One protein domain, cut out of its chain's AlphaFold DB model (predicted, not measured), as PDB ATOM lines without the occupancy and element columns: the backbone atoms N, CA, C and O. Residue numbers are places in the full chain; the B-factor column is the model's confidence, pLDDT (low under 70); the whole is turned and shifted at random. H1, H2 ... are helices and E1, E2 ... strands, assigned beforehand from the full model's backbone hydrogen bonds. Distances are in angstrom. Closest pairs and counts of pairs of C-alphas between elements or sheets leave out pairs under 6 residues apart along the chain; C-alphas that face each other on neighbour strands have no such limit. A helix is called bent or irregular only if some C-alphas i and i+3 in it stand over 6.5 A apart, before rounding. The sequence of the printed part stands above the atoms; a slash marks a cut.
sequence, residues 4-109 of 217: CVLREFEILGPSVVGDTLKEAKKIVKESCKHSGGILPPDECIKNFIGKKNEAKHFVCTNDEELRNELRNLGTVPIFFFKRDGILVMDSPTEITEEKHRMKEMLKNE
ATOM      1  N   CYS A   4      90.153 -47.054  54.816       93.00
ATOM      2  CA  CYS A   4      91.324 -47.366  55.640       93.00
ATOM      3  C   CYS A   4      91.302 -46.639  56.993       93.00
ATOM      4  O   CYS A   4      91.505 -47.283  58.015       93.00
ATOM      5  N   VAL A   5      90.946 -45.348  57.009       92.25
ATOM      6  CA  VAL A   5      90.788 -44.558  58.248       92.25
ATOM      7  C   VAL A   5      89.697 -45.155  59.139       92.25
ATOM      8  O   VAL A   5      89.875 -45.320  60.340       92.25
ATOM      9  N   LEU A   6      88.563 -45.543  58.545       91.69
ATOM     10  CA  LEU A   6      87.468 -46.140  59.310       91.69
ATOM     11  C   LEU A   6      87.883 -47.471  59.958       91.69
ATOM     12  O   LEU A   6      87.486 -47.746  61.086       91.69
ATOM     13  N   ARG A   7      88.691 -48.279  59.263       91.88
ATOM     14  CA  ARG A   7      89.211 -49.534  59.812       91.88
ATOM     15  C   ARG A   7      90.199 -49.300  60.948       91.88
ATOM     16  O   ARG A   7      90.162 -50.043  61.920       91.88
ATOM     17  N   GLU A   8      91.043 -48.278  60.864       92.06
ATOM     18  CA  GLU A   8      91.914 -47.916  61.984       92.06
ATOM     19  C   GLU A   8      91.095 -47.568  63.235       92.06
ATOM     20  O   GLU A   8      91.371 -48.091  64.313       92.06
ATOM     21  N   PHE A   9      90.017 -46.789  63.095       91.56
ATOM     22  CA  PHE A   9      89.122 -46.498  64.220       91.56
ATOM     23  C   PHE A   9      88.447 -47.753  64.791       91.56
ATOM     24  O   PHE A   9      88.224 -47.840  65.997       91.56
ATOM     25  N   GLU A  10      88.130 -48.741  63.950       91.06
ATOM     26  CA  GLU A  10      87.614 -50.038  64.406       91.06
ATOM     27  C   GLU A  10      88.670 -50.837  65.190       91.06
ATOM     28  O   GLU A  10      88.318 -51.478  66.178       91.06
ATOM     29  N   ILE A  11      89.946 -50.771  64.787       92.06
ATOM     30  CA  ILE A  11      91.069 -51.458  65.448       92.06
ATOM     31  C   ILE A  11      91.401 -50.817  66.801       92.06
ATOM     32  O   ILE A  11      91.615 -51.533  67.775       92.06
ATOM     33  N   LEU A  12      91.407 -49.482  66.875       89.50
ATOM     34  CA  LEU A  12      91.635 -48.736  68.121       89.50
ATOM     35  C   LEU A  12      90.548 -49.008  69.174       89.50
ATOM     36  O   LEU A  12      90.798 -48.911  70.375       89.50
ATOM     37  N   GLY A  13      89.353 -49.391  68.723       87.19
ATOM     38  CA  GLY A  13      88.273 -49.864  69.574       87.19
ATOM     39  C   GLY A  13      87.459 -48.754  70.257       87.19
ATOM     40  O   GLY A  13      87.828 -47.576  70.279       87.19
ATOM     41  N   PRO A  14      86.300 -49.116  70.834       84.94
ATOM     42  CA  PRO A  14      85.328 -48.155  71.353       84.94
ATOM     43  C   PRO A  14      85.761 -47.448  72.644       84.94
ATOM     44  O   PRO A  14      85.157 -46.441  73.000       84.94
ATOM     45  N   SER A  15      86.780 -47.947  73.346       83.94
ATOM     46  CA  SER A  15      87.295 -47.332  74.576       83.94
ATOM     47  C   SER A  15      88.021 -46.010  74.321       83.94
ATOM     48  O   SER A  15      87.947 -45.113  75.153       83.94
ATOM     49  N   VAL A  16      88.703 -45.884  73.179       84.69
ATOM     50  CA  VAL A  16      89.507 -44.702  72.830       84.69
ATOM     51  C   VAL A  16      88.747 -43.775  71.881       84.69
ATOM     52  O   VAL A  16      88.797 -42.557  72.023       84.69
ATOM     53  N   VAL A  17      88.017 -44.346  70.918       88.50
ATOM     54  CA  VAL A  17      87.389 -43.611  69.805       88.50
ATOM     55  C   VAL A  17      85.905 -43.957  69.630       88.50
ATOM     56  O   VAL A  17      85.361 -43.900  68.533       88.50
ATOM     57  N   GLY A  18      85.209 -44.342  70.703       89.12
ATOM     58  CA  GLY A  18      83.820 -44.814  70.627       89.12
ATOM     59  C   GLY A  18      82.844 -43.810  70.009       89.12
ATOM     60  O   GLY A  18      82.079 -44.167  69.110       89.12
ATOM     61  N   ASP A  19      82.870 -42.557  70.460       91.56
ATOM     62  CA  ASP A  19      81.960 -41.525  69.948       91.56
ATOM     63  C   ASP A  19      82.392 -41.005  68.574       91.56
ATOM     64  O   ASP A  19      81.561 -40.900  67.668       91.56
ATOM     65  N   THR A  20      83.696 -40.830  68.355       90.50
ATOM     66  CA  THR A  20      84.245 -40.453  67.046       90.50
ATOM     67  C   THR A  20      83.971 -41.519  65.983       90.50
ATOM     68  O   THR A  20      83.638 -41.174  64.853       90.50
ATOM     69  N   LEU A  21      83.993 -42.815  66.322       91.62
ATOM     70  CA  LEU A  21      83.628 -43.906  65.410       91.62
ATOM     71  C   LEU A  21      82.140 -43.862  65.022       91.62
ATOM     72  O   LEU A  21      81.794 -44.131  63.868       91.62
ATOM     73  N   LYS A  22      81.241 -43.522  65.957       92.06
ATOM     74  CA  LYS A  22      79.802 -43.362  65.660       92.06
ATOM     75  C   LYS A  22      79.566 -42.199  64.702       92.06
ATOM     76  O   LYS A  22      78.749 -42.324  63.792       92.06
ATOM     77  N   GLU A  23      80.268 -41.088  64.895       92.31
ATOM     78  CA  GLU A  23      80.188 -39.922  64.013       92.31
ATOM     79  C   GLU A  23      80.816 -40.200  62.647       92.31
ATOM     80  O   GLU A  23      80.183 -39.961  61.621       92.31
ATOM     81  N   ALA A  24      81.997 -40.820  62.617       91.00
ATOM     82  CA  ALA A  24      82.694 -41.218  61.399       91.00
ATOM     83  C   ALA A  24      81.830 -42.110  60.494       91.00
ATOM     84  O   ALA A  24      81.845 -41.965  59.271       91.00
ATOM     85  N   LYS A  25      81.013 -42.995  61.081       90.19
ATOM     86  CA  LYS A  25      80.078 -43.855  60.337       90.19
ATOM     87  C   LYS A  25      78.967 -43.084  59.615       90.19
ATOM     88  O   LYS A  25      78.442 -43.620  58.638       90.19
ATOM     89  N   LYS A  26      78.623 -41.872  60.069       93.00
ATOM     90  CA  LYS A  26      77.602 -40.999  59.460       93.00
ATOM     91  C   LYS A  26      78.150 -40.170  58.293       93.00
ATOM     92  O   LYS A  26      77.375 -39.697  57.470       93.00
ATOM     93  N   ILE A  27      79.468 -39.983  58.220       91.69
ATOM     94  CA  ILE A  27      80.124 -39.174  57.187       91.69
ATOM     95  C   ILE A  27      80.149 -39.936  55.853       91.69
ATOM     96  O   ILE A  27      80.256 -41.165  55.815       91.69
ATOM     97  N   VAL A  28      80.091 -39.196  54.740       90.75
ATOM     98  CA  VAL A  28      80.205 -39.742  53.379       90.75
ATOM     99  C   VAL A  28      81.495 -40.550  53.227       90.75
ATOM    100  O   VAL A  28      82.595 -40.090  53.565       90.75
ATOM    101  N   LYS A  29      81.360 -41.771  52.709       90.31
ATOM    102  CA  LYS A  29      82.466 -42.706  52.501       90.31
ATOM    103  C   LYS A  29      82.942 -42.615  51.061       90.31
ATOM    104  O   LYS A  29      82.146 -42.754  50.141       90.31
ATOM    105  N   GLU A  30      84.243 -42.437  50.898       89.06
ATOM    106  CA  GLU A  30      84.905 -42.403  49.598       89.06
ATOM    107  C   GLU A  30      85.673 -43.706  49.377       89.06
ATOM    108  O   GLU A  30      86.243 -44.285  50.313       89.06
ATOM    109  N   SER A  31      85.673 -44.195  48.137       88.38
ATOM    110  CA  SER A  31      86.451 -45.371  47.762       88.38
ATOM    111  C   SER A  31      87.936 -45.017  47.675       88.38
ATOM    112  O   SER A  31      88.339 -44.013  47.092       88.38
ATOM    113  N   CYS A  32      88.780 -45.843  48.290       89.62
ATOM    114  CA  CYS A  32      90.225 -45.654  48.243       89.62
ATOM    115  C   CYS A  32      90.755 -45.896  46.818       89.62
ATOM    116  O   CYS A  32      90.254 -46.773  46.117       89.62
ATOM    117  N   LYS A  33      91.791 -45.151  46.411       87.38
ATOM    118  CA  LYS A  33      92.392 -45.232  45.063       87.38
ATOM    119  C   LYS A  33      93.626 -46.144  44.972       87.38
ATOM    120  O   LYS A  33      94.290 -46.163  43.943       87.38
ATOM    121  N   HIS A  34      93.961 -46.869  46.037       86.88
ATOM    122  CA  HIS A  34      95.119 -47.766  46.071       86.88
ATOM    123  C   HIS A  34      94.707 -49.228  45.865       86.88
ATOM    124  O   HIS A  34      93.631 -49.657  46.287       86.88
ATOM    125  N   SER A  35      95.589 -49.999  45.234       80.31
ATOM    126  CA  SER A  35      95.511 -51.457  45.183       80.31
ATOM    127  C   SER A  35      96.036 -52.061  46.493       80.31
ATOM    128  O   SER A  35      96.814 -51.431  47.204       80.31
ATOM    129  N   GLY A  36      95.601 -53.277  46.840       77.75
ATOM    130  CA  GLY A  36      96.208 -54.034  47.949       77.75
ATOM    131  C   GLY A  36      95.452 -54.066  49.283       77.75
ATOM    132  O   GLY A  36      96.043 -54.413  50.296       77.75
ATOM    133  N   GLY A  37      94.149 -53.776  49.319       84.44
ATOM    134  CA  GLY A  37      93.352 -53.942  50.544       84.44
ATOM    135  C   GLY A  37      93.425 -52.731  51.473       84.44
ATOM    136  O   GLY A  37      93.236 -51.613  51.001       84.44
ATOM    137  N   ILE A  38      93.609 -52.940  52.783       87.31
ATOM    138  CA  ILE A  38      93.683 -51.853  53.776       87.31
ATOM    139  C   ILE A  38      95.139 -51.487  54.018       87.31
ATOM    140  O   ILE A  38      95.925 -52.322  54.448       87.31
ATOM    141  N   LEU A  39      95.452 -50.226  53.745       91.62
ATOM    142  CA  LEU A  39      96.752 -49.615  53.988       91.62
ATOM    143  C   LEU A  39      96.709 -48.741  55.247       91.62
ATOM    144  O   LEU A  39      95.609 -48.388  55.694       91.62
ATOM    145  N   PRO A  40      97.880 -48.336  55.771       91.69
ATOM    146  CA  PRO A  40      97.963 -47.269  56.753       91.69
ATOM    147  C   PRO A  40      97.200 -46.027  56.264       91.69
ATOM    148  O   PRO A  40      97.259 -45.698  55.069       91.69
ATOM    149  N   PRO A  41      96.467 -45.326  57.141       92.06
ATOM    150  CA  PRO A  41      95.708 -44.135  56.769       92.06
ATOM    151  C   PRO A  41      96.548 -43.054  56.098       92.06
ATOM    152  O   PRO A  41      96.093 -42.481  55.108       92.06
ATOM    153  N   ASP A  42      97.781 -42.846  56.550       92.69
ATOM    154  CA  ASP A  42      98.683 -41.832  55.997       92.69
ATOM    155  C   ASP A  42      99.009 -42.119  54.529       92.69
ATOM    156  O   ASP A  42      98.859 -41.259  53.657       92.69
ATOM    157  N   GLU A  43      99.362 -43.366  54.217       91.75
ATOM    158  CA  GLU A  43      99.608 -43.819  52.845       91.75
ATOM    159  C   GLU A  43      98.334 -43.794  51.997       91.75
ATOM    160  O   GLU A  43      98.353 -43.399  50.827       91.75
ATOM    161  N   CYS A  44      97.200 -44.182  52.588       93.00
ATOM    162  CA  CYS A  44      95.901 -44.130  51.931       93.00
ATOM    163  C   CYS A  44      95.558 -42.698  51.502       93.00
ATOM    164  O   CYS A  44      95.159 -42.486  50.356       93.00
ATOM    165  N   ILE A  45      95.741 -41.717  52.391       92.44
ATOM    166  CA  ILE A  45      95.459 -40.301  52.139       92.44
ATOM    167  C   ILE A  45      96.398 -39.757  51.057       92.44
ATOM    168  O   ILE A  45      95.922 -39.136  50.102       92.44
ATOM    169  N   LYS A  46      97.701 -40.060  51.129       90.75
ATOM    170  CA  LYS A  46      98.680 -39.677  50.092       90.75
ATOM    171  C   LYS A  46      98.280 -40.199  48.712       90.75
ATOM    172  O   LYS A  46      98.230 -39.433  47.748       90.75
ATOM    173  N   ASN A  47      97.933 -41.482  48.621       90.62
ATOM    174  CA  ASN A  47      97.506 -42.107  47.368       90.62
ATOM    175  C   ASN A  47      96.150 -41.574  46.880       90.62
ATOM    176  O   ASN A  47      95.920 -41.464  45.677       90.62
ATOM    177  N   PHE A  48      95.250 -41.223  47.798       91.31
ATOM    178  CA  PHE A  48      93.927 -40.696  47.468       91.31
ATOM    179  C   PHE A  48      93.991 -39.301  46.826       91.31
ATOM    180  O   PHE A  48      93.280 -39.030  45.847       91.31
ATOM    181  N   ILE A  49      94.856 -38.433  47.355       90.62
ATOM    182  CA  ILE A  49      95.106 -37.081  46.838       90.62
ATOM    183  C   ILE A  49      95.944 -37.140  45.556       90.62
ATOM    184  O   ILE A  49      95.670 -36.427  44.584       90.62
ATOM    185  N   GLY A  50      96.976 -37.986  45.552       88.25
ATOM    186  CA  GLY A  50      97.991 -38.021  44.508       88.25
ATOM    187  C   GLY A  50      98.862 -36.757  44.482       88.25
ATOM    188  O   GLY A  50      98.838 -35.922  45.380       88.25
ATOM    189  N   LYS A  51      99.654 -36.590  43.415       84.38
ATOM    190  CA  LYS A  51     100.644 -35.495  43.325       84.38
ATOM    191  C   LYS A  51     100.025 -34.124  43.030       84.38
ATOM    192  O   LYS A  51     100.525 -33.106  43.499       84.38
ATOM    193  N   LYS A  52      98.971 -34.083  42.207       83.31
ATOM    194  CA  LYS A  52      98.389 -32.835  41.669       83.31
ATOM    195  C   LYS A  52      97.083 -32.402  42.335       83.31
ATOM    196  O   LYS A  52      96.642 -31.293  42.056       83.31
ATOM    197  N   ASN A  53      96.481 -33.245  43.180       90.06
ATOM    198  CA  ASN A  53      95.184 -32.996  43.815       90.06
ATOM    199  C   ASN A  53      94.107 -32.500  42.821       90.06
ATOM    200  O   ASN A  53      93.535 -31.422  42.975       90.06
ATOM    201  N   GLU A  54      93.844 -33.275  41.763       86.38
ATOM    202  CA  GLU A  54      92.940 -32.867  40.670       86.38
ATOM    203  C   GLU A  54      91.500 -32.630  41.142       86.38
ATOM    204  O   GLU A  54      90.837 -31.696  40.694       86.38
ATOM    205  N   ALA A  55      91.047 -33.435  42.103       85.94
ATOM    206  CA  ALA A  55      89.729 -33.333  42.718       85.94
ATOM    207  C   ALA A  55      89.640 -32.255  43.820       85.94
ATOM    208  O   ALA A  55      88.571 -32.065  44.393       85.94
ATOM    209  N   LYS A  56      90.739 -31.528  44.090       89.88
ATOM    210  CA  LYS A  56      90.814 -30.395  45.033       89.88
ATOM    211  C   LYS A  56      90.295 -30.739  46.429       89.88
ATOM    212  O   LYS A  56      89.480 -30.025  47.006       89.88
ATOM    213  N   HIS A  57      90.774 -31.852  46.969       90.94
ATOM    214  CA  HIS A  57      90.438 -32.258  48.323       90.94
ATOM    215  C   HIS A  57      91.124 -31.364  49.356       90.94
ATOM    216  O   HIS A  57      92.249 -30.903  49.147       90.94
ATOM    217  N   PHE A  58      90.437 -31.183  50.480       92.25
ATOM    218  CA  PHE A  58      90.981 -30.625  51.709       92.25
ATOM    219  C   PHE A  58      91.330 -31.769  52.650       92.25
ATOM    220  O   PHE A  58      90.581 -32.747  52.738       92.25
ATOM    221  N   VAL A  59      92.453 -31.649  53.349       93.06
ATOM    222  CA  VAL A  59      92.867 -32.652  54.333       93.06
ATOM    223  C   VAL A  59      92.757 -32.059  55.717       93.06
ATOM    224  O   VAL A  59      93.346 -31.021  55.992       93.06
ATOM    225  N   CYS A  60      92.037 -32.742  56.596       93.31
ATOM    226  CA  CYS A  60      91.984 -32.402  58.009       93.31
ATOM    227  C   CYS A  60      92.815 -33.434  58.775       93.31
ATOM    228  O   CYS A  60      92.390 -34.583  58.875       93.31
ATOM    229  N   THR A  61      93.993 -33.051  59.278       93.38
ATOM    230  CA  THR A  61      94.857 -33.949  60.058       93.38
ATOM    231  C   THR A  61      95.530 -33.233  61.223       93.38
ATOM    232  O   THR A  61      96.088 -32.143  61.080       93.38
ATOM    233  N   ASN A  62      95.500 -33.878  62.390       92.31
ATOM    234  CA  ASN A  62      96.247 -33.439  63.566       92.31
ATOM    235  C   ASN A  62      97.651 -34.045  63.631       92.31
ATOM    236  O   ASN A  62      98.455 -33.553  64.416       92.31
ATOM    237  N   ASP A  63      97.945 -35.048  62.803       93.12
ATOM    238  CA  ASP A  63      99.284 -35.611  62.705       93.12
ATOM    239  C   ASP A  63     100.250 -34.611  62.047       93.12
ATOM    240  O   ASP A  63      99.917 -33.933  61.066       93.12
ATOM    241  N   GLU A  64     101.434 -34.485  62.639       91.81
ATOM    242  CA  GLU A  64     102.482 -33.566  62.211       91.81
ATOM    243  C   GLU A  64     103.308 -34.157  61.064       91.81
ATOM    244  O   GLU A  64     103.663 -33.427  60.133       91.81
ATOM    245  N   GLU A  65     103.550 -35.469  61.077       93.62
ATOM    246  CA  GLU A  65     104.345 -36.149  60.053       93.62
ATOM    247  C   GLU A  65     103.637 -36.084  58.699       93.62
ATOM    248  O   GLU A  65     104.176 -35.513  57.741       93.62
ATOM    249  N   LEU A  66     102.373 -36.520  58.650       92.50
ATOM    250  CA  LEU A  66     101.549 -36.427  57.445       92.50
ATOM    251  C   LEU A  66     101.412 -34.979  56.956       92.50
ATOM    252  O   LEU A  66     101.407 -34.710  55.751       92.50
ATOM    253  N   ARG A  67     101.315 -34.009  57.873       92.25
ATOM    254  CA  ARG A  67     101.208 -32.593  57.507       92.25
ATOM    255  C   ARG A  67     102.471 -32.087  56.823       92.25
ATOM    256  O   ARG A  67     102.371 -31.404  55.806       92.25
ATOM    257  N   ASN A  68     103.642 -32.417  57.357       91.19
ATOM    258  CA  ASN A  68     104.917 -32.001  56.783       91.19
ATOM    259  C   ASN A  68     105.120 -32.586  55.379       91.19
ATOM    260  O   ASN A  68     105.551 -31.882  54.465       91.19
ATOM    261  N   GLU A  69     104.711 -33.830  55.156       90.81
ATOM    262  CA  GLU A  69     104.764 -34.441  53.827       90.81
ATOM    263  C   GLU A  69     103.798 -33.781  52.832       90.81
ATOM    264  O   GLU A  69     104.159 -33.534  51.679       90.81
ATOM    265  N   LEU A  70     102.581 -33.436  53.267       90.19
ATOM    266  CA  LEU A  70     101.609 -32.727  52.427       90.19
ATOM    267  C   LEU A  70     102.046 -31.283  52.120       90.19
ATOM    268  O   LEU A  70     101.825 -30.800  51.005       90.19
ATOM    269  N   ARG A  71     102.726 -30.612  53.058       89.81
ATOM    270  CA  ARG A  71     103.354 -29.296  52.842       89.81
ATOM    271  C   ARG A  71     104.426 -29.344  51.761       89.81
ATOM    272  O   ARG A  71     104.450 -28.459  50.903       89.81
ATOM    273  N   ASN A  72     105.247 -30.396  51.754       87.31
ATOM    274  CA  ASN A  72     106.275 -30.610  50.734       87.31
ATOM    275  C   ASN A  72     105.675 -30.785  49.329       87.31
ATOM    276  O   ASN A  72     106.266 -30.348  48.342       87.31
ATOM    277  N   LEU A  73     104.482 -31.379  49.213       84.75
ATOM    278  CA  LEU A  73     103.769 -31.450  47.932       84.75
ATOM    279  C   LEU A  73     103.292 -30.060  47.467       84.75
ATOM    280  O   LEU A  73     103.349 -29.751  46.269       84.75
ATOM    281  N   GLY A  74     102.834 -29.214  48.398       82.25
ATOM    282  CA  GLY A  74     102.404 -27.840  48.116       82.25
ATOM    283  C   GLY A  74     101.229 -27.772  47.135       82.25
ATOM    284  O   GLY A  74     101.239 -26.986  46.184       82.25
ATOM    285  N   THR A  75     100.270 -28.694  47.268       83.19
ATOM    286  CA  THR A  75      99.084 -28.802  46.389       83.19
ATOM    287  C   THR A  75      97.768 -28.966  47.146       83.19
ATOM    288  O   THR A  75      96.700 -28.973  46.528       83.19
ATOM    289  N   VAL A  76      97.817 -29.097  48.472       90.25
ATOM    290  CA  VAL A  76      96.667 -29.458  49.302       90.25
ATOM    291  C   VAL A  76      96.542 -28.469  50.452       90.25
ATOM    292  O   VAL A  76      97.506 -28.307  51.196       90.25
ATOM    293  N   PRO A  77      95.377 -27.830  50.639       91.75
ATOM    294  CA  PRO A  77      95.121 -27.047  51.836       91.75
ATOM    295  C   PRO A  77      94.823 -27.979  53.015       91.75
ATOM    296  O   PRO A  77      94.039 -28.930  52.895       91.75
ATOM    297  N   ILE A  78      95.466 -27.700  54.146       93.25
ATOM    298  CA  ILE A  78      95.443 -28.551  55.336       93.25
ATOM    299  C   ILE A  78      94.708 -27.823  56.459       93.25
ATOM    300  O   ILE A  78      94.938 -26.641  56.697       93.25
ATOM    301  N   PHE A  79      93.844 -28.536  57.171       94.50
ATOM    302  CA  PHE A  79      93.209 -28.081  58.398       94.50
ATOM    303  C   PHE A  79      93.661 -28.927  59.580       94.50
ATOM    304  O   PHE A  79      93.865 -30.136  59.457       94.50
ATOM    305  N   PHE A  80      93.764 -28.299  60.743       94.19
ATOM    306  CA  PHE A  80      94.083 -28.986  61.984       94.19
ATOM    307  C   PHE A  80      93.451 -28.295  63.182       94.19
ATOM    308  O   PHE A  80      93.163 -27.099  63.152       94.19
ATOM    309  N   PHE A  81      93.258 -29.050  64.256       94.06
ATOM    310  CA  PHE A  81      92.789 -28.508  65.520       94.06
ATOM    311  C   PHE A  81      93.972 -28.084  66.384       94.06
ATOM    312  O   PHE A  81      94.929 -28.836  66.580       94.06
ATOM    313  N   LYS A  82      93.903 -26.868  66.924       90.94
ATOM    314  CA  LYS A  82      94.771 -26.452  68.030       90.94
ATOM    315  C   LYS A  82      94.267 -27.054  69.343       90.94
ATOM    316  O   LYS A  82      93.122 -27.492  69.435       90.94
ATOM    317  N   ARG A  83      95.119 -27.037  70.375       86.38
ATOM    318  CA  ARG A  83      94.788 -27.550  71.721       86.38
ATOM    319  C   ARG A  83      93.525 -26.910  72.309       86.38
ATOM    320  O   ARG A  83      92.796 -27.582  73.024       86.38
ATOM    321  N   ASP A  84      93.224 -25.675  71.918       88.75
ATOM    322  CA  ASP A  84      92.043 -24.926  72.365       88.75
ATOM    323  C   ASP A  84      90.745 -25.315  71.623       88.75
ATOM    324  O   ASP A  84      89.732 -24.630  71.734       88.75
ATOM    325  N   GLY A  85      90.765 -26.376  70.805       88.25
ATOM    326  CA  GLY A  85      89.609 -26.826  70.016       88.25
ATOM    327  C   GLY A  85      89.304 -25.959  68.789       88.25
ATOM    328  O   GLY A  85      88.321 -26.192  68.090       88.25
ATOM    329  N   ILE A  86      90.152 -24.973  68.492       93.12
ATOM    330  CA  ILE A  86      89.995 -24.083  67.340       93.12
ATOM    331  C   ILE A  86      90.502 -24.790  66.080       93.12
ATOM    332  O   ILE A  86      91.660 -25.213  66.020       93.12
ATOM    333  N   LEU A  87      89.643 -24.876  65.060       94.19
ATOM    334  CA  LEU A  87      90.010 -25.340  63.724       94.19
ATOM    335  C   LEU A  87      90.789 -24.242  62.996       94.19
ATOM    336  O   LEU A  87      90.275 -23.148  62.775       94.19
ATOM    337  N   VAL A  88      92.026 -24.543  62.611       93.88
ATOM    338  CA  VAL A  88      92.914 -23.616  61.910       93.88
ATOM    339  C   VAL A  88      93.267 -24.179  60.542       93.88
ATOM    340  O   VAL A  88      93.574 -25.362  60.399       93.88
ATOM    341  N   MET A  89      93.210 -23.308  59.536       92.50
ATOM    342  CA  MET A  89      93.732 -23.586  58.202       92.50
ATOM    343  C   MET A  89      95.228 -23.287  58.181       92.50
ATOM    344  O   MET A  89      95.657 -22.230  58.646       92.50
ATOM    345  N   ASP A  90      96.010 -24.219  57.653       90.38
ATOM    346  CA  ASP A  90      97.451 -24.068  57.509       90.38
ATOM    347  C   ASP A  90      97.784 -22.994  56.468       90.38
ATOM    348  O   ASP A  90      97.082 -22.836  55.461       90.38
ATOM    349  N   SER A  91      98.858 -22.249  56.715       86.69
ATOM    350  CA  SER A  91      99.338 -21.247  55.767       86.69
ATOM    351  C   SER A  91      99.919 -21.937  54.526       86.69
ATOM    352  O   SER A  91     100.556 -22.987  54.653       86.69
ATOM    353  N   PRO A  92      99.703 -21.386  53.317       85.12
ATOM    354  CA  PRO A  92     100.284 -21.954  52.109       85.12
ATOM    355  C   PRO A  92     101.814 -21.940  52.196       85.12
ATOM    356  O   PRO A  92     102.414 -21.007  52.723       85.12
ATOM    357  N   THR A  93     102.451 -22.985  51.673       85.69
ATOM    358  CA  THR A  93     103.914 -23.042  51.570       85.69
ATOM    359  C   THR A  93     104.423 -22.165  50.430       85.69
ATOM    360  O   THR A  93     103.708 -21.960  49.448       85.69
ATOM    361  N   GLU A  94     105.689 -21.740  50.491       86.12
ATOM    362  CA  GLU A  94     106.353 -20.966  49.423       86.12
ATOM    363  C   GLU A  94     106.215 -21.635  48.045       86.12
ATOM    364  O   GLU A  94     105.923 -20.981  47.048       86.12
ATOM    365  N   ILE A  95     106.304 -22.970  47.997       85.00
ATOM    366  CA  ILE A  95     106.101 -23.777  46.781       85.00
ATOM    367  C   ILE A  95     104.696 -23.557  46.197       85.00
ATOM    368  O   ILE A  95     104.499 -23.516  44.979       85.00
ATOM    369  N   THR A  96     103.691 -23.464  47.066       85.44
ATOM    370  CA  THR A  96     102.297 -23.244  46.670       85.44
ATOM    371  C   THR A  96     102.108 -21.819  46.161       85.44
ATOM    372  O   THR A  96     101.469 -21.620  45.126       85.44
ATOM    373  N   GLU A  97     102.701 -20.839  46.844       87.56
ATOM    374  CA  GLU A  97     102.661 -19.428  46.454       87.56
ATOM    375  C   GLU A  97     103.371 -19.172  45.124       87.56
ATOM    376  O   GLU A  97     102.838 -18.466  44.270       87.56
ATOM    377  N   GLU A  98     104.525 -19.794  44.886       87.88
ATOM    378  CA  GLU A  98     105.245 -19.682  43.620       87.88
ATOM    379  C   GLU A  98     104.427 -20.279  42.470       87.88
ATOM    380  O   GLU A  98     104.229 -19.632  41.438       87.88
ATOM    381  N   LYS A  99     103.854 -21.477  42.655       85.12
ATOM    382  CA  LYS A  99     102.939 -22.081  41.669       85.12
ATOM    383  C   LYS A  99     101.720 -21.197  41.410       85.12
ATOM    384  O   LYS A  99     101.239 -21.143  40.275       85.12
ATOM    385  N   HIS A 100     101.201 -20.539  42.445       86.81
ATOM    386  CA  HIS A 100     100.095 -19.598  42.317       86.81
ATOM    387  C   HIS A 100     100.511 -18.382  41.493       86.81
ATOM    388  O   HIS A 100      99.881 -18.108  40.475       86.81
ATOM    389  N   ARG A 101     101.626 -17.737  41.849       89.44
ATOM    390  CA  ARG A 101     102.187 -16.584  41.139       89.44
ATOM    391  C   ARG A 101     102.464 -16.910  39.674       89.44
ATOM    392  O   ARG A 101     102.101 -16.136  38.796       89.44
ATOM    393  N   MET A 102     103.037 -18.077  39.384       88.25
ATOM    394  CA  MET A 102     103.262 -18.546  38.015       88.25
ATOM    395  C   MET A 102     101.947 -18.712  37.243       88.25
ATOM    396  O   MET A 102     101.852 -18.290  36.093       88.25
ATOM    397  N   LYS A 103     100.909 -19.286  37.866       86.75
ATOM    398  CA  LYS A 103      99.575 -19.395  37.250       86.75
ATOM    399  C   LYS A 103      98.916 -18.037  37.035       86.75
ATOM    400  O   LYS A 103      98.236 -17.866  36.030       86.75
ATOM    401  N   GLU A 104      99.074 -17.105  37.965       89.25
ATOM    402  CA  GLU A 104      98.561 -15.744  37.828       89.25
ATOM    403  C   GLU A 104      99.262 -15.002  36.700       89.25
ATOM    404  O   GLU A 104      98.584 -14.438  35.851       89.25
ATOM    405  N   MET A 105     100.593 -15.079  36.618       87.50
ATOM    406  CA  MET A 105     101.347 -14.513  35.498       87.50
ATOM    407  C   MET A 105     100.875 -15.098  34.166       87.50
ATOM    408  O   MET A 105     100.605 -14.344  33.238       87.50
ATOM    409  N   LEU A 106     100.675 -16.416  34.090       85.38
ATOM    410  CA  LEU A 106     100.194 -17.065  32.870       85.38
ATOM    411  C   LEU A 106      98.773 -16.628  32.474       85.38
ATOM    412  O   LEU A 106      98.463 -16.557  31.291       85.38
ATOM    413  N   LYS A 107      97.899 -16.365  33.452       83.75
ATOM    414  CA  LYS A 107      96.529 -15.880  33.210       83.75
ATOM    415  C   LYS A 107      96.478 -14.393  32.871       83.75
ATOM    416  O   LYS A 107      95.600 -13.983  32.123       83.75
ATOM    417  N   ASN A 108      97.384 -13.610  33.447       83.88
ATOM    418  CA  ASN A 108      97.491 -12.172  33.217       83.88
ATOM    419  C   ASN A 108      98.265 -11.852  31.937       83.88
ATOM    420  O   ASN A 108      98.252 -10.705  31.492       83.88
ATOM    421  N   GLU A 109      98.959 -12.827  31.346       80.31
ATOM    422  CA  GLU A 109      99.600 -12.622  30.060       80.31
ATOM    423  C   GLU A 109      98.546 -12.389  28.967       80.31
ATOM    424  O   GLU A 109      97.703 -13.259  28.734       80.31
TER     425      GLU A 109
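This is residues 4 to 109 of the 217 residues of a protein of Oxytricha trifallax (UniProt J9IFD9). A loose arrangement has the helical hairpin H1 and H2 at one end, H3, H4 and the small strand hairpin E1 and E2 in the middle, and H5 at the other end, where residues 100 to 109 stick out. H3 joins on to H1, and residues 59 to 60 pair with E1. The 106 printed residues, mostly helix by class, hold five named helices and two named strands in the order H1, H2, H3, H4, E1, E2, H5; the sheet E1 - E2 is antiparallel. The radius of gyration of the C-alphas is 16.3 A and the spans are 56 by 38 by 24 A.

H1, residues 4 to 12, begins at C-alpha 4 (91.324, -47.366, 55.640) and is 12.6 A long. H2 is residues 14 to 24, 12.4 A, and irregular: C-alphas 16 and 19 are 8.7 A apart. H3 is residues 41 to 49, 12.2 A, and H4 residues 64 to 73, 14.5 A. E1 is residues 78 to 81, 10.5 A, and E2 residues 87 to 89, 6.9 A. H5, residues 94 to 108, is 20.5 A long and ends at C-alpha 108 (97.491, -12.172, 33.217).

H1 and H2 touch as a hairpin, closest at the C-alphas of Phe 9 and Leu 21, 6.2 A, at a shallow tilt of 30 degrees, opposite ways. H1 and H3 touch, closest at the C-alphas of Val 5 and Pro 41, 5.2 A. H3 and H4 are close but not clearly touching, closest at the C-alphas of Asp 42 and Leu 66, 6.3 A. H4 and H5 are too, closest at the C-alphas of Asn 72 and Ile 95, 7.9 A. In the hairpin E1 and E2, N 80 and O 88 are 3.0 A apart, within hydrogen-bond range. Residues 59 to 60 pair parallel with residues 78 to 79 of E1. Every O i to N i+4 pair is within range in H1, H3, H4 and H5, and 5 of 7 in H2.

The C-alphas farthest apart, of Ser 15 and Glu 109, are 57.8 A apart. The printed part has no cut; the links H2 to H3 and H3 to H4 are long. No printed residue is under 70 in pLDDT.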